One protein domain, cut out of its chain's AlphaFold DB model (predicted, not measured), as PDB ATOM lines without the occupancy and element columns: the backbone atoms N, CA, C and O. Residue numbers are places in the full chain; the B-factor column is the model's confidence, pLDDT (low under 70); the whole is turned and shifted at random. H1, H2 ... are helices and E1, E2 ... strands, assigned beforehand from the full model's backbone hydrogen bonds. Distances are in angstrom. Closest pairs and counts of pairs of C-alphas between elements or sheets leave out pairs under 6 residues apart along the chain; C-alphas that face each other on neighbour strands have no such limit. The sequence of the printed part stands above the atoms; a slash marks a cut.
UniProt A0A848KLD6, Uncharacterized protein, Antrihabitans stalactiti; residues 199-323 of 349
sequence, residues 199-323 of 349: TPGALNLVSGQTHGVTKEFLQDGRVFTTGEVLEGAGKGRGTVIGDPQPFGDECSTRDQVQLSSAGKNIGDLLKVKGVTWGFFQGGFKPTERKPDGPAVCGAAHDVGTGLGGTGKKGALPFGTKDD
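What this domain is: This is residues 199 to 323 of the 349 residues of an uncharacterized protein of Antrihabitans stalactiti (UniProt A0A848KLD6). Little regular structure is present in this loop-rich domain of two lobes: one holds the small sheet E2, E1, E3 with H1 beside it and H2 beyond H1, the other the short hairpin E4 and E5. Residues 273 to 299 join the lobes. Of 125 printed residues, 36 are in named elements, in the order H1 E1 E2 E3 H2 E4 E5; the class is mixed and both sheets are antiparallel. The whole is loose, radius of gyration of the C-alphas 17.9 A, spanning 55 by 41 by 35 A.

How they stand to each other: H1, residues 199 to 207, only grazes the first sheet. There E1, residues 211 to 217, forms a hairpin with E2, residues 238 to 240, N 212 and O 238 being 2.9 A apart, within hydrogen-bond range. E1 is also antiparallel to E3, residues 256 to 259, with N 217 and O 256 at 2.8 A. H1 and H2, residues 266 to 272, only just touch, with 3 pairs of C-alphas within 8 A, the closest those of Val 206 and Ile 266, 5.6 A. In both helices every O i to N i+4 pair is within hydrogen-bond range. The hairpin of E4, residues 300 to 302, and E5, residues 320 to 322, has N 301 and O 321 at 3.0 A.

Where its parts are: H1 begins at C-alpha 199 (-15.901, -34.486, -28.663) and is 11.9 A long; E1 is 16.3 A. E5 ends at C-alpha 322 (-7.228, -32.052, -15.015).

The domain as a whole: The printed part has no cut. The links E1 to E2, E2 to E3, H2 to E4 and E4 to E5 are long. Residue 221 alone is under pLDDT 70.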
ATOM      1  N   THR A 199     -14.563 -33.898 -28.818       93.44
ATOM      2  CA  THR A 199     -15.901 -34.486 -28.663       93.44
ATOM      3  C   THR A 199     -16.381 -35.168 -29.955       93.44
ATOM      4  O   THR A 199     -16.771 -36.338 -29.872       93.44
ATOM      5  N   PRO A 200     -16.309 -34.551 -31.154       93.88
ATOM      6  CA  PRO A 200     -16.587 -35.225 -32.419       93.88
ATOM      7  C   PRO A 200     -15.747 -36.486 -32.616       93.88
ATOM      8  O   PRO A 200     -16.298 -37.547 -32.918       93.88
ATOM      9  N   GLY A 201     -14.437 -36.422 -32.353       92.19
ATOM     10  CA  GLY A 201     -13.557 -37.591 -32.422       92.19
ATOM     11  C   GLY A 201     -13.990 -38.714 -31.470       92.19
ATOM     12  O   GLY A 201     -14.064 -39.883 -31.858       92.19
ATOM     13  N   ALA A 202     -14.354 -38.373 -30.230       91.50
ATOM     14  CA  ALA A 202     -14.861 -39.321 -29.238       91.50
ATOM     15  C   ALA A 202     -16.156 -40.012 -29.681       91.50
ATOM     16  O   ALA A 202     -16.295 -41.228 -29.525       91.50
ATOM     17  N   LEU A 203     -17.098 -39.241 -30.219       92.62
ATOM     18  CA  LEU A 203     -18.396 -39.723 -30.679       92.62
ATOM     19  C   LEU A 203     -18.270 -40.608 -31.917       92.62
ATOM     20  O   LEU A 203     -18.875 -41.686 -31.967       92.62
ATOM     21  N   ASN A 204     -17.443 -40.201 -32.877       93.38
ATOM     22  CA  ASN A 204     -17.163 -40.981 -34.074       93.38
ATOM     23  C   ASN A 204     -16.481 -42.310 -33.736       93.38
ATOM     24  O   ASN A 204     -16.886 -43.339 -34.267       93.38
ATOM     25  N   LEU A 205     -15.541 -42.331 -32.784       92.00
ATOM     26  CA  LEU A 205     -14.876 -43.568 -32.360       92.00
ATOM     27  C   LEU A 205     -15.865 -44.638 -31.870       92.00
ATOM     28  O   LEU A 205     -15.688 -45.821 -32.151       92.00
ATOM     29  N   VAL A 206     -16.894 -44.242 -31.114       91.06
ATOM     30  CA  VAL A 206     -17.820 -45.203 -30.486       91.06
ATOM     31  C   VAL A 206     -19.112 -45.418 -31.267       91.06
ATOM     32  O   VAL A 206     -19.786 -46.424 -31.040       91.06
ATOM     33  N   SER A 207     -19.497 -44.491 -32.147       92.81
ATOM     34  CA  SER A 207     -20.795 -44.530 -32.837       92.81
ATOM     35  C   SER A 207     -20.749 -44.245 -34.338       92.81
ATOM     36  O   SER A 207     -21.750 -44.476 -35.011       92.81
ATOM     37  N   GLY A 208     -19.619 -43.774 -34.872       93.56
ATOM     38  CA  GLY A 208     -19.464 -43.423 -36.288       93.56
ATOM     39  C   GLY A 208     -20.278 -42.207 -36.742       93.56
ATOM     40  O   GLY A 208     -20.525 -42.072 -37.937       93.56
ATOM     41  N   GLN A 209     -20.764 -41.377 -35.813       92.12
ATOM     42  CA  GLN A 209     -21.566 -40.189 -36.109       92.12
ATOM     43  C   GLN A 209     -21.589 -39.204 -34.923       92.12
ATOM     44  O   GLN A 209     -21.372 -39.600 -33.776       92.12
ATOM     45  N   THR A 210     -21.934 -37.938 -35.185       93.56
ATOM     46  CA  THR A 210     -22.067 -36.864 -34.172       93.56
ATOM     47  C   THR A 210     -23.455 -36.198 -34.150       93.56
ATOM     48  O   THR A 210     -23.674 -35.197 -33.468       93.56
ATOM     49  N   HIS A 211     -24.410 -36.743 -34.900       93.38
ATOM     50  CA  HIS A 211     -25.764 -36.228 -35.063       93.38
ATOM     51  C   HIS A 211     -26.722 -36.689 -33.952       93.38
ATOM     52  O   HIS A 211     -26.519 -37.668 -33.234       93.38
ATOM     53  N   GLY A 212     -27.858 -36.005 -33.851       91.94
ATOM     54  CA  GLY A 212     -28.977 -36.437 -33.028       91.94
ATOM     55  C   GLY A 212     -29.014 -35.762 -31.668       91.94
ATOM     56  O   GLY A 212     -29.500 -36.377 -30.717       91.94
ATOM     57  N   VAL A 213     -28.550 -34.515 -31.581       93.06
ATOM     58  CA  VAL A 213     -28.734 -33.667 -30.399       93.06
ATOM     59  C   VAL A 213     -30.232 -33.514 -30.122       93.06
ATOM     60  O   VAL A 213     -31.022 -33.182 -31.006       93.06
ATOM     61  N   THR A 214     -30.627 -33.833 -28.892       90.44
ATOM     62  CA  THR A 214     -32.013 -33.764 -28.390       90.44
ATOM     63  C   THR A 214     -32.195 -32.735 -27.288       90.44
ATOM     64  O   THR A 214     -33.325 -32.371 -26.970       90.44
ATOM     65  N   LYS A 215     -31.091 -32.289 -26.691       90.25
ATOM     66  CA  LYS A 215     -31.073 -31.268 -25.658       90.25
ATOM     67  C   LYS A 215     -29.742 -30.545 -25.696       90.25
ATOM     68  O   LYS A 215     -28.700 -31.194 -25.745       90.25
ATOM     69  N   GLU A 216     -29.827 -29.234 -25.586       92.25
ATOM     70  CA  GLU A 216     -28.732 -28.320 -25.305       92.25
ATOM     71  C   GLU A 216     -28.990 -27.715 -23.927       92.25
ATOM     72  O   GLU A 216     -30.132 -27.420 -23.559       92.25
ATOM     73  N   PHE A 217     -27.949 -27.617 -23.115       90.25
ATOM     74  CA  PHE A 217     -28.056 -27.136 -21.749       90.25
ATOM     75  C   PHE A 217     -26.805 -26.365 -21.371       90.25
ATOM     76  O   PHE A 217     -25.694 -26.831 -21.580       90.25
ATOM     77  N   LEU A 218     -26.988 -25.211 -20.748       87.50
ATOM     78  CA  LEU A 218     -25.919 -24.476 -20.100       87.50
ATOM     79  C   LEU A 218     -26.376 -24.154 -18.677       87.50
ATOM     80  O   LEU A 218     -27.558 -23.881 -18.441       87.50
ATOM     81  N   GLN A 219     -25.449 -24.224 -17.721       78.75
ATOM     82  CA  GLN A 219     -25.750 -23.862 -16.338       78.75
ATOM     83  C   GLN A 219     -26.224 -22.397 -16.263       78.75
ATOM     84  O   GLN A 219     -25.866 -21.560 -17.096       78.75
ATOM     85  N   ASP A 220     -27.079 -22.109 -15.283       78.19
ATOM     86  CA  ASP A 220     -27.605 -20.769 -14.985       78.19
ATOM     87  C   ASP A 220     -28.512 -20.138 -16.061       78.19
ATOM     88  O   ASP A 220     -28.708 -18.924 -16.083       78.19
ATOM     89  N   GLY A 221     -29.099 -20.945 -16.955       68.94
ATOM     90  CA  GLY A 221     -30.104 -20.480 -17.928       68.94
ATOM     91  C   GLY A 221     -29.551 -19.569 -19.027       68.94
ATOM     92  O   GLY A 221     -30.310 -18.895 -19.723       68.94
ATOM     93  N   ARG A 222     -28.226 -19.537 -19.179       80.69
ATOM     94  CA  ARG A 222     -27.532 -18.790 -20.229       80.69
ATOM     95  C   ARG A 222     -27.786 -19.417 -21.603       80.69
ATOM     96  O   ARG A 222     -28.066 -20.609 -21.715       80.69
ATOM     97  N   VAL A 223     -27.658 -18.599 -22.649       83.69
ATOM     98  CA  VAL A 223     -27.759 -19.055 -24.043       83.69
ATOM     99  C   VAL A 223     -26.636 -20.048 -24.335       83.69
ATOM    100  O   VAL A 223     -25.489 -19.806 -23.957       83.69
ATOM    101  N   PHE A 224     -26.988 -21.159 -24.980       89.50
ATOM    102  CA  PHE A 224     -26.044 -22.197 -25.375       89.50
ATOM    103  C   PHE A 224     -24.975 -21.640 -26.330       89.50
ATOM    104  O   PHE A 224     -25.251 -20.756 -27.142       89.50
ATOM    105  N   THR A 225     -23.739 -22.120 -26.193       89.44
ATOM    106  CA  THR A 225     -22.585 -21.587 -26.924       89.44
ATOM    107  C   THR A 225     -22.718 -21.860 -28.426       89.44
ATOM    108  O   THR A 225     -22.887 -23.000 -28.856       89.44
ATOM    109  N   THR A 226     -22.626 -20.810 -29.247       89.88
ATOM    110  CA  THR A 226     -22.610 -20.944 -30.711       89.88
ATOM    111  C   THR A 226     -21.349 -21.676 -31.170       89.88
ATOM    112  O   THR A 226     -20.264 -21.404 -30.666       89.88
ATOM    113  N   GLY A 227     -21.483 -22.565 -32.158       90.50
ATOM    114  CA  GLY A 227     -20.358 -23.323 -32.716       90.50
ATOM    115  C   GLY A 227     -20.102 -24.671 -32.040       90.50
ATOM    116  O   GLY A 227     -19.276 -25.428 -32.531       90.50
ATOM    117  N   GLU A 228     -20.836 -25.012 -30.977       93.75
ATOM    118  CA  GLU A 228     -20.777 -26.348 -30.365       93.75
ATOM    119  C   GLU A 228     -21.635 -27.368 -31.125       93.75
ATOM    120  O   GLU A 228     -21.261 -28.532 -31.310       93.75
ATOM    121  N   VAL A 229     -22.799 -26.913 -31.594       94.44
ATOM    122  CA  VAL A 229     -23.782 -27.708 -32.329       94.44
ATOM    123  C   VAL A 229     -24.161 -26.976 -33.609       94.44
ATOM    124  O   VAL A 229     -24.534 -25.804 -33.592       94.44
ATOM    125  N   LEU A 230     -24.092 -27.690 -34.729       93.88
ATOM    126  CA  LEU A 230     -24.692 -27.278 -35.986       93.88
ATOM    127  C   LEU A 230     -26.190 -27.589 -35.937       93.88
ATOM    128  O   LEU A 230     -26.601 -28.755 -35.978       93.88
ATOM    129  N   GLU A 231     -27.004 -26.545 -35.831       88.56
ATOM    130  CA  GLU A 231     -28.461 -26.651 -35.830       88.56
ATOM    131  C   GLU A 231     -29.010 -27.090 -37.197       88.56
ATOM    132  O   GLU A 231     -28.395 -26.896 -38.243       88.56
ATOM    133  N   GLY A 232     -30.211 -27.680 -37.203       78.25
ATOM    134  CA  GLY A 232     -30.940 -27.943 -38.448       78.25
ATOM    135  C   GLY A 232     -30.303 -28.979 -39.383       78.25
ATOM    136  O   GLY A 232     -30.742 -29.107 -40.524       78.25
ATOM    137  N   ALA A 233     -29.339 -29.771 -38.907       78.75
ATOM    138  CA  ALA A 233     -28.589 -30.771 -39.674       78.75
ATOM    139  C   ALA A 233     -29.398 -32.038 -40.058       78.75
ATOM    140  O   ALA A 233     -28.852 -33.132 -40.195       78.75
ATOM    141  N   GLY A 234     -30.717 -31.905 -40.239       76.50
ATOM    142  CA  GLY A 234     -31.637 -32.970 -40.632       76.50
ATOM    143  C   GLY A 234     -32.561 -33.445 -39.506       76.50
ATOM    144  O   GLY A 234     -32.216 -33.443 -38.328       76.50
ATOM    145  N   LYS A 235     -33.788 -33.848 -39.877       77.38
ATOM    146  CA  LYS A 235     -34.819 -34.410 -38.971       77.38
ATOM    147  C   LYS A 235     -35.108 -33.567 -37.714       77.38
ATOM    148  O   LYS A 235     -35.517 -34.112 -36.690       77.38
ATOM    149  N   GLY A 236     -34.894 -32.251 -37.792       81.94
ATOM    150  CA  GLY A 236     -35.079 -31.326 -36.671       81.94
ATOM    151  C   GLY A 236     -34.097 -31.536 -35.513       81.94
ATOM    152  O   GLY A 236     -34.443 -31.221 -34.379       81.94
ATOM    153  N   ARG A 237     -32.914 -32.113 -35.765       88.25
ATOM    154  CA  ARG A 237     -31.877 -32.354 -34.751       88.25
ATOM    155  C   ARG A 237     -30.544 -31.738 -35.158       88.25
ATOM    156  O   ARG A 237     -30.266 -31.584 -36.345       88.25
ATOM    157  N   GLY A 238     -29.734 -31.408 -34.156       93.00
ATOM    158  CA  GLY A 238     -28.395 -30.858 -34.345       93.00
ATOM    159  C   GLY A 238     -27.305 -31.924 -34.479       93.00
ATOM    160  O   GLY A 238     -27.518 -33.102 -34.156       93.00
ATOM    161  N   THR A 239     -26.134 -31.482 -34.929       94.69
ATOM    162  CA  THR A 239     -24.896 -32.262 -35.051       94.69
ATOM    163  C   THR A 239     -23.791 -31.599 -34.238       94.69
ATOM    164  O   THR A 239     -23.583 -30.399 -34.364       94.69
ATOM    165  N   VAL A 240     -23.083 -32.358 -33.403       95.62
ATOM    166  CA  VAL A 240     -21.977 -31.825 -32.595       95.62
ATOM    167  C   VAL A 240     -20.764 -31.552 -33.487       95.62
ATOM    168  O   VAL A 240     -20.317 -32.454 -34.198       95.62
ATOM    169  N   ILE A 241     -20.250 -30.321 -33.424       96.06
ATOM    170  CA  ILE A 241     -19.073 -29.844 -34.172       96.06
ATOM    171  C   ILE A 241     -18.029 -29.146 -33.278       96.06
ATOM    172  O   ILE A 241     -16.921 -28.896 -33.737       96.06
ATOM    173  N   GLY A 242     -18.356 -28.845 -32.017       95.19
ATOM    174  CA  GLY A 242     -17.422 -28.318 -31.012       95.19
ATOM    175  C   GLY A 242     -17.149 -29.318 -29.885       95.19
ATOM    176  O   GLY A 242     -17.305 -30.520 -30.077       95.19
ATOM    177  N   ASP A 243     -16.794 -28.834 -28.695       93.69
ATOM    178  CA  ASP A 243     -16.536 -29.630 -27.490       93.69
ATOM    179  C   ASP A 243     -17.591 -29.436 -26.375       93.69
ATOM    180  O   ASP A 243     -17.219 -29.180 -25.211       93.69
ATOM    181  N   PRO A 244     -18.897 -29.642 -26.649       93.75
ATOM    182  CA  PRO A 244     -19.869 -29.648 -25.582       93.75
ATOM    183  C   PRO A 244     -19.676 -30.870 -24.701       93.75
ATOM    184  O   PRO A 244     -19.322 -31.969 -25.141       93.75
ATOM    185  N   GLN A 245     -19.942 -30.674 -23.421       93.00
ATOM    186  CA  GLN A 245     -19.834 -31.712 -22.419       93.00
ATOM    187  C   GLN A 245     -21.072 -32.627 -22.437       93.00
ATOM    188  O   GLN A 245     -22.143 -32.275 -22.940       93.00
ATOM    189  N   PRO A 246     -20.983 -33.844 -21.891       91.50
ATOM    190  CA  PRO A 246     -22.142 -34.695 -21.713       91.50
ATOM    191  C   PRO A 246     -23.166 -34.106 -20.747       91.50
ATOM    192  O   PRO A 246     -22.856 -33.801 -19.591       91.50
ATOM    193  N   PHE A 247     -24.422 -34.048 -21.192       90.06
ATOM    194  CA  PHE A 247     -25.547 -33.800 -20.302       90.06
ATOM    195  C   PHE A 247     -25.712 -34.963 -19.316       90.06
ATOM    196  O   PHE A 247     -25.860 -36.118 -19.718       90.06
ATOM    197  N   GLY A 248     -25.736 -34.646 -18.019       86.00
ATOM    198  CA  GLY A 248     -25.916 -35.626 -16.942       86.00
ATOM    199  C   GLY A 248     -24.623 -36.224 -16.379       86.00
ATOM    200  O   GLY A 248     -24.695 -37.067 -15.483       86.00
ATOM    201  N   ASP A 249     -23.456 -35.780 -16.846       88.88
ATOM    202  CA  ASP A 249     -22.202 -36.028 -16.139       88.88
ATOM    203  C   ASP A 249     -22.105 -35.101 -14.923       88.88
ATOM    204  O   ASP A 249     -22.201 -33.878 -15.040       88.88
ATOM    205  N   GLU A 250     -21.905 -35.691 -13.744       88.50
ATOM    206  CA  GLU A 250     -21.779 -34.969 -12.470       88.50
ATOM    207  C   GLU A 250     -20.594 -33.985 -12.462       88.50
ATOM    208  O   GLU A 250     -20.571 -33.074 -11.638       88.50
ATOM    209  N   CYS A 251     -19.626 -34.165 -13.363       89.56
ATOM    210  CA  CYS A 251     -18.424 -33.350 -13.469       89.56
ATOM    211  C   CYS A 251     -18.438 -32.381 -14.669       89.56
ATOM    212  O   CYS A 251     -17.435 -31.709 -14.907       89.56
ATOM    213  N   SER A 252     -19.559 -32.268 -15.395       89.75
ATOM    214  CA  SER A 252     -19.750 -31.225 -16.412       89.75
ATOM    215  C   SER A 252     -19.972 -29.846 -15.773       89.75
ATOM    216  O   SER A 252     -20.769 -29.684 -14.846       89.75
ATOM    217  N   THR A 253     -19.299 -28.830 -16.304       88.50
ATOM    218  CA  THR A 253     -19.239 -27.448 -15.804       88.50
ATOM    219  C   THR A 253     -19.590 -26.383 -16.846       88.50
ATOM    220  O   THR A 253     -19.837 -25.241 -16.465       88.50
ATOM    221  N   ARG A 254     -19.628 -26.718 -18.140       90.50
ATOM    222  CA  ARG A 254     -19.985 -25.788 -19.226       90.50
ATOM    223  C   ARG A 254     -21.122 -26.345 -20.079       90.50
ATOM    224  O   ARG A 254     -21.876 -27.181 -19.589       90.50
ATOM    225  N   ASP A 255     -21.294 -25.813 -21.283       92.06
ATOM    226  CA  ASP A 255     -22.263 -26.242 -22.290       92.06
ATOM    227  C   ASP A 255     -22.316 -27.768 -22.403       92.06
ATOM    228  O   ASP A 255     -21.295 -28.450 -22.428       92.06
ATOM    229  N   GLN A 256     -23.534 -28.303 -22.389       92.81
ATOM    230  CA  GLN A 256     -23.809 -29.729 -22.367       92.81
ATOM    231  C   GLN A 256     -24.811 -30.110 -23.443       92.81
ATOM    232  O   GLN A 256     -25.807 -29.415 -23.658       92.81
ATOM    233  N   VAL A 257     -24.610 -31.278 -24.039       93.38
ATOM    234  CA  VAL A 257     -25.536 -31.851 -25.015       93.38
ATOM    235  C   VAL A 257     -26.003 -33.235 -24.596       93.38
ATOM    236  O   VAL A 257     -25.283 -34.001 -23.957       93.38
ATOM    237  N   GLN A 258     -27.234 -33.576 -24.972       91.56
ATOM    238  CA  GLN A 258     -27.754 -34.936 -24.891       91.56
ATOM    239  C   GLN A 258     -28.015 -35.470 -26.296       91.56
ATOM    240  O   GLN A 258     -28.843 -34.924 -27.032       91.56
ATOM    241  N   LEU A 259     -27.373 -36.585 -26.641       91.00
ATOM    242  CA  LEU A 259     -27.658 -37.308 -27.877       91.00
ATOM    243  C   LEU A 259     -28.858 -38.244 -27.713       91.00
ATOM    244  O   LEU A 259     -29.153 -38.763 -26.633       91.00
ATOM    245  N   SER A 260     -29.570 -38.460 -28.813       88.19
ATOM    246  CA  SER A 260     -30.717 -39.355 -28.855       88.19
ATOM    247  C   SER A 260     -30.320 -40.795 -28.553       88.19
ATOM    248  O   SER A 260     -29.439 -41.348 -29.201       88.19
ATOM    249  N   SER A 261     -31.090 -41.461 -27.693       83.75
ATOM    250  CA  SER A 261     -30.974 -42.906 -27.448       83.75
ATOM    251  C   SER A 261     -31.270 -43.785 -28.672       83.75
ATOM    252  O   SER A 261     -31.001 -44.983 -28.646       83.75
ATOM    253  N   ALA A 262     -31.826 -43.213 -29.747       85.19
ATOM    254  CA  ALA A 262     -31.972 -43.903 -31.025       85.19
ATOM    255  C   ALA A 262     -30.624 -44.075 -31.755       85.19
ATOM    256  O   ALA A 262     -30.480 -45.012 -32.540       85.19
ATOM    257  N   GLY A 263     -29.646 -43.197 -31.495       85.88
ATOM    258  CA  GLY A 263     -28.272 -43.324 -31.977       85.88
ATOM    259  C   GLY A 263     -27.496 -44.282 -31.081       85.88
ATOM    260  O   GLY A 263     -27.002 -43.888 -30.027       85.88
ATOM    261  N   LYS A 264     -27.428 -45.554 -31.475       89.19
ATOM    262  CA  LYS A 264     -26.674 -46.571 -30.730       89.19
ATOM    263  C   LYS A 264     -25.173 -46.378 -30.917       89.19
ATOM    264  O   LYS A 264     -24.724 -46.018 -32.001       89.19
ATOM    265  N   ASN A 265     -24.402 -46.714 -29.890       90.56
ATOM    266  CA  ASN A 265     -22.951 -46.880 -29.989       90.56
ATOM    267  C   ASN A 265     -22.549 -48.355 -29.831       90.56
ATOM    268  O   ASN A 265     -23.369 -49.225 -29.520       90.56
ATOM    269  N   ILE A 266     -21.261 -48.637 -30.019       92.31
ATOM    270  CA  ILE A 266     -20.702 -49.984 -29.894       92.31
ATOM    271  C   ILE A 266     -20.956 -50.600 -28.511       92.31
ATOM    272  O   ILE A 266     -21.208 -51.797 -28.414       92.31
ATOM    273  N   GLY A 267     -20.992 -49.795 -27.446       91.00
ATOM    274  CA  GLY A 267     -21.284 -50.254 -26.089       91.00
ATOM    275  C   GLY A 267     -22.704 -50.803 -25.921       91.00
ATOM    276  O   GLY A 267     -22.912 -51.789 -25.204       91.00
ATOM    277  N   ASP A 268     -23.685 -50.225 -26.619       91.44
ATOM    278  CA  ASP A 268     -25.052 -50.752 -26.649       91.44
ATOM    279  C   ASP A 268     -25.099 -52.120 -27.341       91.44
ATOM    280  O   ASP A 268     -25.764 -53.039 -26.862       91.44
ATOM    281  N   LEU A 269     -24.352 -52.280 -28.438       93.12
ATOM    282  CA  LEU A 269     -24.283 -53.533 -29.194       93.12
ATOM    283  C   LEU A 269     -23.540 -54.630 -28.419       93.12
ATOM    284  O   LEU A 269     -24.032 -55.756 -28.328       93.12
ATOM    285  N   LEU A 270     -22.407 -54.292 -27.795       92.69
ATOM    286  CA  LEU A 270     -21.638 -55.199 -26.940       92.69
ATOM    287  C   LEU A 270     -22.478 -55.669 -25.749       92.69
ATOM    288  O   LEU A 270     -22.504 -56.859 -25.444       92.69
ATOM    289  N   LYS A 271     -23.257 -54.764 -25.138       91.12
ATOM    290  CA  LYS A 271     -24.197 -55.117 -24.067       91.12
ATOM    291  C   LYS A 271     -25.272 -56.097 -24.536       91.12
ATOM    292  O   LYS A 271     -25.526 -57.070 -23.834       91.12
ATOM    293  N   VAL A 272     -25.891 -55.862 -25.696       93.81
ATOM    294  CA  VAL A 272     -26.898 -56.780 -26.266       93.81
ATOM    295  C   VAL A 272     -26.308 -58.172 -26.512       93.81
ATOM    296  O   VAL A 272     -27.006 -59.168 -26.349       93.81
ATOM    297  N   LYS A 273     -25.024 -58.251 -26.869       93.88
ATOM    298  CA  LYS A 273     -24.305 -59.510 -27.097       93.88
ATOM    299  C   LYS A 273     -23.678 -60.122 -25.841       93.88
ATOM    300  O   LYS A 273     -23.083 -61.186 -25.948       93.88
ATOM    301  N   GLY A 274     -23.798 -59.484 -24.676       92.56
ATOM    302  CA  GLY A 274     -23.174 -59.963 -23.439       92.56
ATOM    303  C   GLY A 274     -21.640 -59.913 -23.447       92.56
ATOM    304  O   GLY A 274     -21.016 -60.568 -22.621       92.56
ATOM    305  N   VAL A 275     -21.028 -59.139 -24.350       92.94
ATOM    306  CA  VAL A 275     -19.569 -58.992 -24.432       92.94
ATOM    307  C   VAL A 275     -19.103 -58.000 -23.371       92.94
ATOM    308  O   VAL A 275     -19.676 -56.916 -23.218       92.94
ATOM    309  N   THR A 276     -18.062 -58.365 -22.626       93.06
ATOM    310  CA  THR A 276     -17.465 -57.493 -21.616       93.06
ATOM    311  C   THR A 276     -16.788 -56.300 -22.282       93.06
ATOM    312  O   THR A 276     -16.032 -56.433 -23.241       93.06
ATOM    313  N   TRP A 277     -17.079 -55.101 -21.782       93.00
ATOM    314  CA  TRP A 277     -16.498 -53.872 -22.304       93.00
ATOM    315  C   TRP A 277     -16.472 -52.788 -21.233       93.00
ATOM    316  O   TRP A 277     -17.205 -52.849 -20.240       93.00
ATOM    317  N   GLY A 278     -15.636 -51.779 -21.451       90.56
ATOM    318  CA  GLY A 278     -15.566 -50.614 -20.587       90.56
ATOM    319  C   GLY A 278     -14.866 -49.448 -21.262       90.56
ATOM    320  O   GLY A 278     -14.115 -49.622 -22.220       90.56
ATOM    321  N   PHE A 279     -15.125 -48.259 -20.731       87.88
ATOM    322  CA  PHE A 279     -14.383 -47.046 -21.036       87.88
ATOM    323  C   PHE A 279     -13.614 -46.646 -19.777       87.88
ATOM    324  O   PHE A 279     -14.210 -46.504 -18.707       87.88
ATOM    325  N   PHE A 280     -12.296 -46.506 -19.896       89.19
ATOM    326  CA  PHE A 280     -11.399 -46.237 -18.777       89.19
ATOM    327  C   PHE A 280     -10.658 -44.932 -19.043       89.19
ATOM    328  O   PHE A 280     -10.040 -44.769 -20.091       89.19
ATOM    329  N   GLN A 281     -10.732 -44.002 -18.094       88.00
ATOM    330  CA  GLN A 281     -10.136 -42.675 -18.212       88.00
ATOM    331  C   GLN A 281      -9.480 -42.280 -16.892       88.00
ATOM    332  O   GLN A 281      -9.985 -42.619 -15.814       88.00
ATOM    333  N   GLY A 282      -8.376 -41.538 -16.987       90.62
ATOM    334  CA  GLY A 282      -7.808 -40.816 -15.849       90.62
ATOM    335  C   GLY A 282      -8.862 -39.939 -15.166       90.62
ATOM    336  O   GLY A 282      -9.846 -39.530 -15.778       90.62
ATOM    337  N   GLY A 283      -8.729 -39.733 -13.857       92.19
ATOM    338  CA  GLY A 283      -9.626 -38.851 -13.103       92.19
ATOM    339  C   GLY A 283     -11.088 -39.304 -12.973       92.19
ATOM    340  O   GLY A 283     -11.848 -38.658 -12.260       92.19
ATOM    341  N   PHE A 284     -11.503 -40.426 -13.582       90.94
ATOM    342  CA  PHE A 284     -12.899 -40.894 -13.531       90.94
ATOM    343  C   PHE A 284     -13.377 -41.189 -12.100       90.94
ATOM    344  O   PHE A 284     -14.560 -41.064 -11.772       90.94
ATOM    345  N   LYS A 285     -12.460 -41.611 -11.219       92.25
ATOM    346  CA  LYS A 285     -12.746 -41.765  -9.792       92.25
ATOM    347  C   LYS A 285     -12.877 -40.366  -9.166       92.25
ATOM    348  O   LYS A 285     -11.883 -39.646  -9.161       92.25
ATOM    349  N   PRO A 286     -14.028 -40.016  -8.560       91.94
ATOM    350  CA  PRO A 286     -14.176 -38.734  -7.881       91.94
ATOM    351  C   PRO A 286     -13.136 -38.563  -6.776       91.94
ATOM    352  O   PRO A 286     -12.868 -39.510  -6.026       91.94
ATOM    353  N   THR A 287     -12.598 -37.355  -6.650       95.38
ATOM    354  CA  THR A 287     -11.770 -36.961  -5.504       95.38
ATOM    355  C   THR A 287     -12.622 -36.787  -4.256       95.38
ATOM    356  O   THR A 287     -12.190 -37.122  -3.157       95.38
ATOM    357  N   GLU A 288     -13.862 -36.336  -4.441       94.25
ATOM    358  CA  GLU A 288     -14.844 -36.126  -3.386       94.25
ATOM    359  C   GLU A 288     -16.262 -36.405  -3.914       94.25
ATOM    360  O   GLU A 288     -16.517 -36.428  -5.123       94.25
ATOM    361  N   ARG A 289     -17.208 -36.629  -3.002       92.00
ATOM    362  CA  ARG A 289     -18.640 -36.476  -3.271       92.00
ATOM    363  C   ARG A 289     -19.198 -35.415  -2.341       92.00
ATOM    364  O   ARG A 289     -19.031 -35.539  -1.128       92.00
ATOM    365  N   LYS A 290     -19.866 -34.411  -2.907       85.81
ATOM    366  CA  LYS A 290     -20.489 -33.351  -2.118       85.81
ATOM    367  C   LYS A 290     -21.614 -33.928  -1.239       85.81
ATOM    368  O   LYS A 290     -22.230 -34.925  -1.633       85.81
ATOM    369  N   PRO A 291     -21.924 -33.313  -0.083       84.44
ATOM    370  CA  PRO A 291     -23.006 -33.765   0.797       84.44
ATOM    371  C   PRO A 291     -24.384 -33.834   0.119       84.44
ATOM    372  O   PRO A 291     -25.206 -34.668   0.488       84.44
ATOM    373  N   ASP A 292     -24.621 -32.986  -0.883       79.44
ATOM    374  CA  ASP A 292     -25.834 -32.928  -1.704       79.44
ATOM    375  C   ASP A 292     -25.830 -33.913  -2.893       79.44
ATOM    376  O   ASP A 292     -26.808 -33.976  -3.638       79.44
ATOM    377  N   GLY A 293     -24.779 -34.733  -3.051       78.88
ATOM    378  CA  GLY A 293     -24.746 -35.896  -3.950       78.88
ATOM    379  C   GLY A 293     -23.747 -35.872  -5.124       78.88
ATOM    380  O   GLY A 293     -23.175 -36.937  -5.409       78.88
ATOM    381  N   PRO A 294     -23.493 -34.737  -5.812       85.50
ATOM    382  CA  PRO A 294     -22.636 -34.713  -6.997       85.50
ATOM    383  C   PRO A 294     -21.190 -35.138  -6.718       85.50
ATOM    384  O   PRO A 294     -20.598 -34.789  -5.693       85.50
ATOM    385  N   ALA A 295     -20.593 -35.882  -7.649       90.44
ATOM    386  CA  ALA A 295     -19.157 -36.112  -7.668       90.44
ATOM    387  C   ALA A 295     -18.378 -34.820  -7.929       90.44
ATOM    388  O   ALA A 295     -18.792 -33.962  -8.702       90.44
ATOM    389  N   VAL A 296     -17.196 -34.740  -7.329       91.44
ATOM    390  CA  VAL A 296     -16.161 -33.770  -7.676       91.44
ATOM    391  C   VAL A 296     -15.035 -34.537  -8.361       91.44
ATOM    392  O   VAL A 296     -14.452 -35.447  -7.769       91.44
ATOM    393  N   CYS A 297     -14.737 -34.190  -9.610       92.12
ATOM    394  CA  CYS A 297     -13.632 -34.767 -10.377       92.12
ATOM    395  C   CYS A 297     -12.418 -33.828 -10.353       92.12
ATOM    396  O   CYS A 297     -11.997 -33.333 -11.388       92.12
ATOM    397  N   GLY A 298     -11.882 -33.540  -9.163       94.31
ATOM    398  CA  GLY A 298     -10.795 -32.566  -8.978       94.31
ATOM    399  C   GLY A 298      -9.382 -33.147  -9.077       94.31
ATOM    400  O   GLY A 298      -8.451 -32.547  -8.550       94.31
ATOM    401  N   ALA A 299      -9.225 -34.349  -9.642       95.81
ATOM    402  CA  ALA A 299      -7.910 -34.958  -9.819       95.81
ATOM    403  C   ALA A 299      -7.173 -34.246 -10.956       95.81
ATOM    404  O   ALA A 299      -7.754 -34.025 -12.019       95.81
ATOM    405  N   ALA A 300      -5.911 -33.898 -10.723       95.56
ATOM    406  CA  ALA A 300      -5.062 -33.209 -11.680       95.56
ATOM    407  C   ALA A 300      -3.602 -33.628 -11.487       95.56
ATOM    408  O   ALA A 300      -3.205 -34.043 -10.391       95.56
ATOM    409  N   HIS A 301      -2.800 -33.450 -12.533       93.62
ATOM    410  CA  HIS A 301      -1.362 -33.695 -12.518       93.62
ATOM    411  C   HIS A 301      -0.579 -32.484 -13.024       93.62
ATOM    412  O   HIS A 301      -1.082 -31.662 -13.796       93.62
ATOM    413  N   ASP A 302       0.678 -32.394 -12.597       95.00
ATOM    414  CA  ASP A 302       1.631 -31.420 -13.116       95.00
ATOM    415  C   ASP A 302       2.021 -31.785 -14.556       95.00
ATOM    416  O   ASP A 302       2.302 -32.944 -14.876       95.00
ATOM    417  N   VAL A 303       2.052 -30.790 -15.439       91.94
ATOM    418  CA  VAL A 303       2.470 -30.976 -16.832       91.94
ATOM    419  C   VAL A 303       3.991 -31.126 -16.892       91.94
ATOM    420  O   VAL A 303       4.729 -30.413 -16.215       91.94
ATOM    421  N   GLY A 304       4.473 -32.061 -17.716       89.88
ATOM    422  CA  GLY A 304       5.907 -32.221 -17.967       89.88
ATOM    423  C   GLY A 304       6.705 -32.760 -16.776       89.88
ATOM    424  O   GLY A 304       7.899 -32.496 -16.686       89.88
ATOM    425  N   THR A 305       6.095 -33.523 -15.859       91.69
ATOM    426  CA  THR A 305       6.792 -34.111 -14.692       91.69
ATOM    427  C   THR A 305       8.041 -34.910 -15.066       91.69
ATOM    428  O   THR A 305       9.064 -34.791 -14.396       91.69
ATOM    429  N   GLY A 306       8.007 -35.658 -16.175       88.25
ATOM    430  CA  GLY A 306       9.174 -36.380 -16.704       88.25
ATOM    431  C   GLY A 306      10.345 -35.481 -17.131       88.25
ATOM    432  O   GLY A 306      11.467 -35.959 -17.251       88.25
ATOM    433  N   LEU A 307      10.093 -34.183 -17.313       89.06
ATOM    434  CA  LEU A 307      11.067 -33.145 -17.661       89.06
ATOM    435  C   LEU A 307      11.415 -32.250 -16.458       89.06
ATOM    436  O   LEU A 307      12.106 -31.248 -16.612       89.06
ATOM    437  N   GLY A 308      10.923 -32.585 -15.260       91.44
ATOM    438  CA  GLY A 308      11.089 -31.770 -14.056       91.44
ATOM    439  C   GLY A 308      10.043 -30.665 -13.883       91.44
ATOM    440  O   GLY A 308      10.269 -29.748 -13.096       91.44
ATOM    441  N   GLY A 309       8.914 -30.732 -14.596       91.94
ATOM    442  CA  GLY A 309       7.794 -29.803 -14.432       91.94
ATOM    443  C   GLY A 309       7.267 -29.761 -12.993       91.94
ATOM    444  O   GLY A 309       7.097 -30.803 -12.360       91.94
ATOM    445  N   THR A 310       7.015 -28.554 -12.479       92.81
ATOM    446  CA  THR A 310       6.676 -28.301 -11.063       92.81
ATOM    447  C   THR A 310       5.242 -27.795 -10.848       92.81
ATOM    448  O   THR A 310       4.928 -27.204  -9.812       92.81
ATOM    449  N   GLY A 311       4.366 -27.968 -11.838       91.94
ATOM    450  CA  GLY A 311       2.982 -27.509 -11.761       91.94
ATOM    451  C   GLY A 311       2.843 -26.010 -12.024       91.94
ATOM    452  O   GLY A 311       3.467 -25.457 -12.923       91.94
ATOM    453  N   LYS A 312       2.011 -25.309 -11.245       91.50
ATOM    454  CA  LYS A 312       1.713 -23.870 -11.453       91.50
ATOM    455  C   LYS A 312       2.819 -22.908 -10.991       91.50
ATOM    456  O   LYS A 312       2.736 -21.713 -11.261       91.50
ATOM    457  N   LYS A 313       3.796 -23.381 -10.214       90.62
ATOM    458  CA  LYS A 313       4.873 -22.574  -9.606       90.62
ATOM    459  C   LYS A 313       6.172 -23.379  -9.603       90.62
ATOM    460  O   LYS A 313       6.122 -24.588  -9.759       90.62
ATOM    461  N   GLY A 314       7.315 -22.735  -9.372       89.75
ATOM    462  CA  GLY A 314       8.619 -23.403  -9.261       89.75
ATOM    463  C   GLY A 314       9.537 -23.125 -10.448       89.75
ATOM    464  O   GLY A 314       9.355 -22.124 -11.135       89.75
ATOM    465  N   ALA A 315      10.550 -23.976 -10.639       88.62
ATOM    466  CA  ALA A 315      11.604 -23.763 -11.633       88.62
ATOM    467  C   ALA A 315      11.125 -23.983 -13.079       88.62
ATOM    468  O   ALA A 315      11.547 -23.251 -13.968       88.62
ATOM    469  N   LEU A 316      10.217 -24.944 -13.298       90.44
ATOM    470  CA  LEU A 316       9.608 -25.244 -14.599       90.44
ATOM    471  C   LEU A 316       8.077 -25.316 -14.455       90.44
ATOM    472  O   LEU A 316       7.499 -26.408 -14.417       90.44
ATOM    473  N   PRO A 317       7.395 -24.164 -14.311       92.06
ATOM    474  CA  PRO A 317       5.968 -24.122 -14.022       92.06
ATOM    475  C   PRO A 317       5.101 -24.301 -15.283       92.06
ATOM    476  O   PRO A 317       4.422 -23.369 -15.710       92.06
ATOM    477  N   PHE A 318       5.096 -25.495 -15.883       90.00
ATOM    478  CA  PHE A 318       4.265 -25.814 -17.062       90.00
ATOM    479  C   PHE A 318       2.747 -25.845 -16.784       90.00
ATOM    480  O   PHE A 318       1.948 -26.043 -17.695       90.00
ATOM    481  N   GLY A 319       2.325 -25.653 -15.533       91.50
ATOM    482  CA  GLY A 319       0.928 -25.717 -15.120       91.50
ATOM    483  C   GLY A 319       0.468 -27.127 -14.751       91.50
ATOM    484  O   GLY A 319       1.262 -28.055 -14.600       91.50
ATOM    485  N   THR A 320      -0.841 -27.268 -14.555       93.12
ATOM    486  CA  THR A 320      -1.506 -28.531 -14.206       93.12
ATOM    487  C   THR A 320      -2.608 -28.821 -15.207       93.12
ATOM    488  O   THR A 320      -3.277 -27.883 -15.649       93.12
ATOM    489  N   LYS A 321      -2.858 -30.097 -15.491       90.94
ATOM    490  CA  LYS A 321      -3.988 -30.538 -16.308       90.94
ATOM    491  C   LYS A 321      -4.915 -31.419 -15.481       90.94
ATOM    492  O   LYS A 321      -4.446 -32.266 -14.723       90.94
ATOM    493  N   ASP A 322      -6.216 -31.203 -15.636       93.12
ATOM    494  CA  ASP A 322      -7.228 -32.052 -15.015       93.12
ATOM    495  C   ASP A 322      -7.167 -33.456 -15.631       93.12
ATOM    496  O   ASP A 322      -7.060 -33.620 -16.850       93.12
ATOM    497  N   ASP A 323      -7.238 -34.481 -14.787       91.81
ATOM    498  CA  ASP A 323      -7.172 -35.875 -15.230       91.81
ATOM    499  C   ASP A 323      -8.485 -36.309 -15.888       91.81
ATOM    500  O   ASP A 323      -8.490 -37.154 -16.789       91.81
TER     501      ASP A 323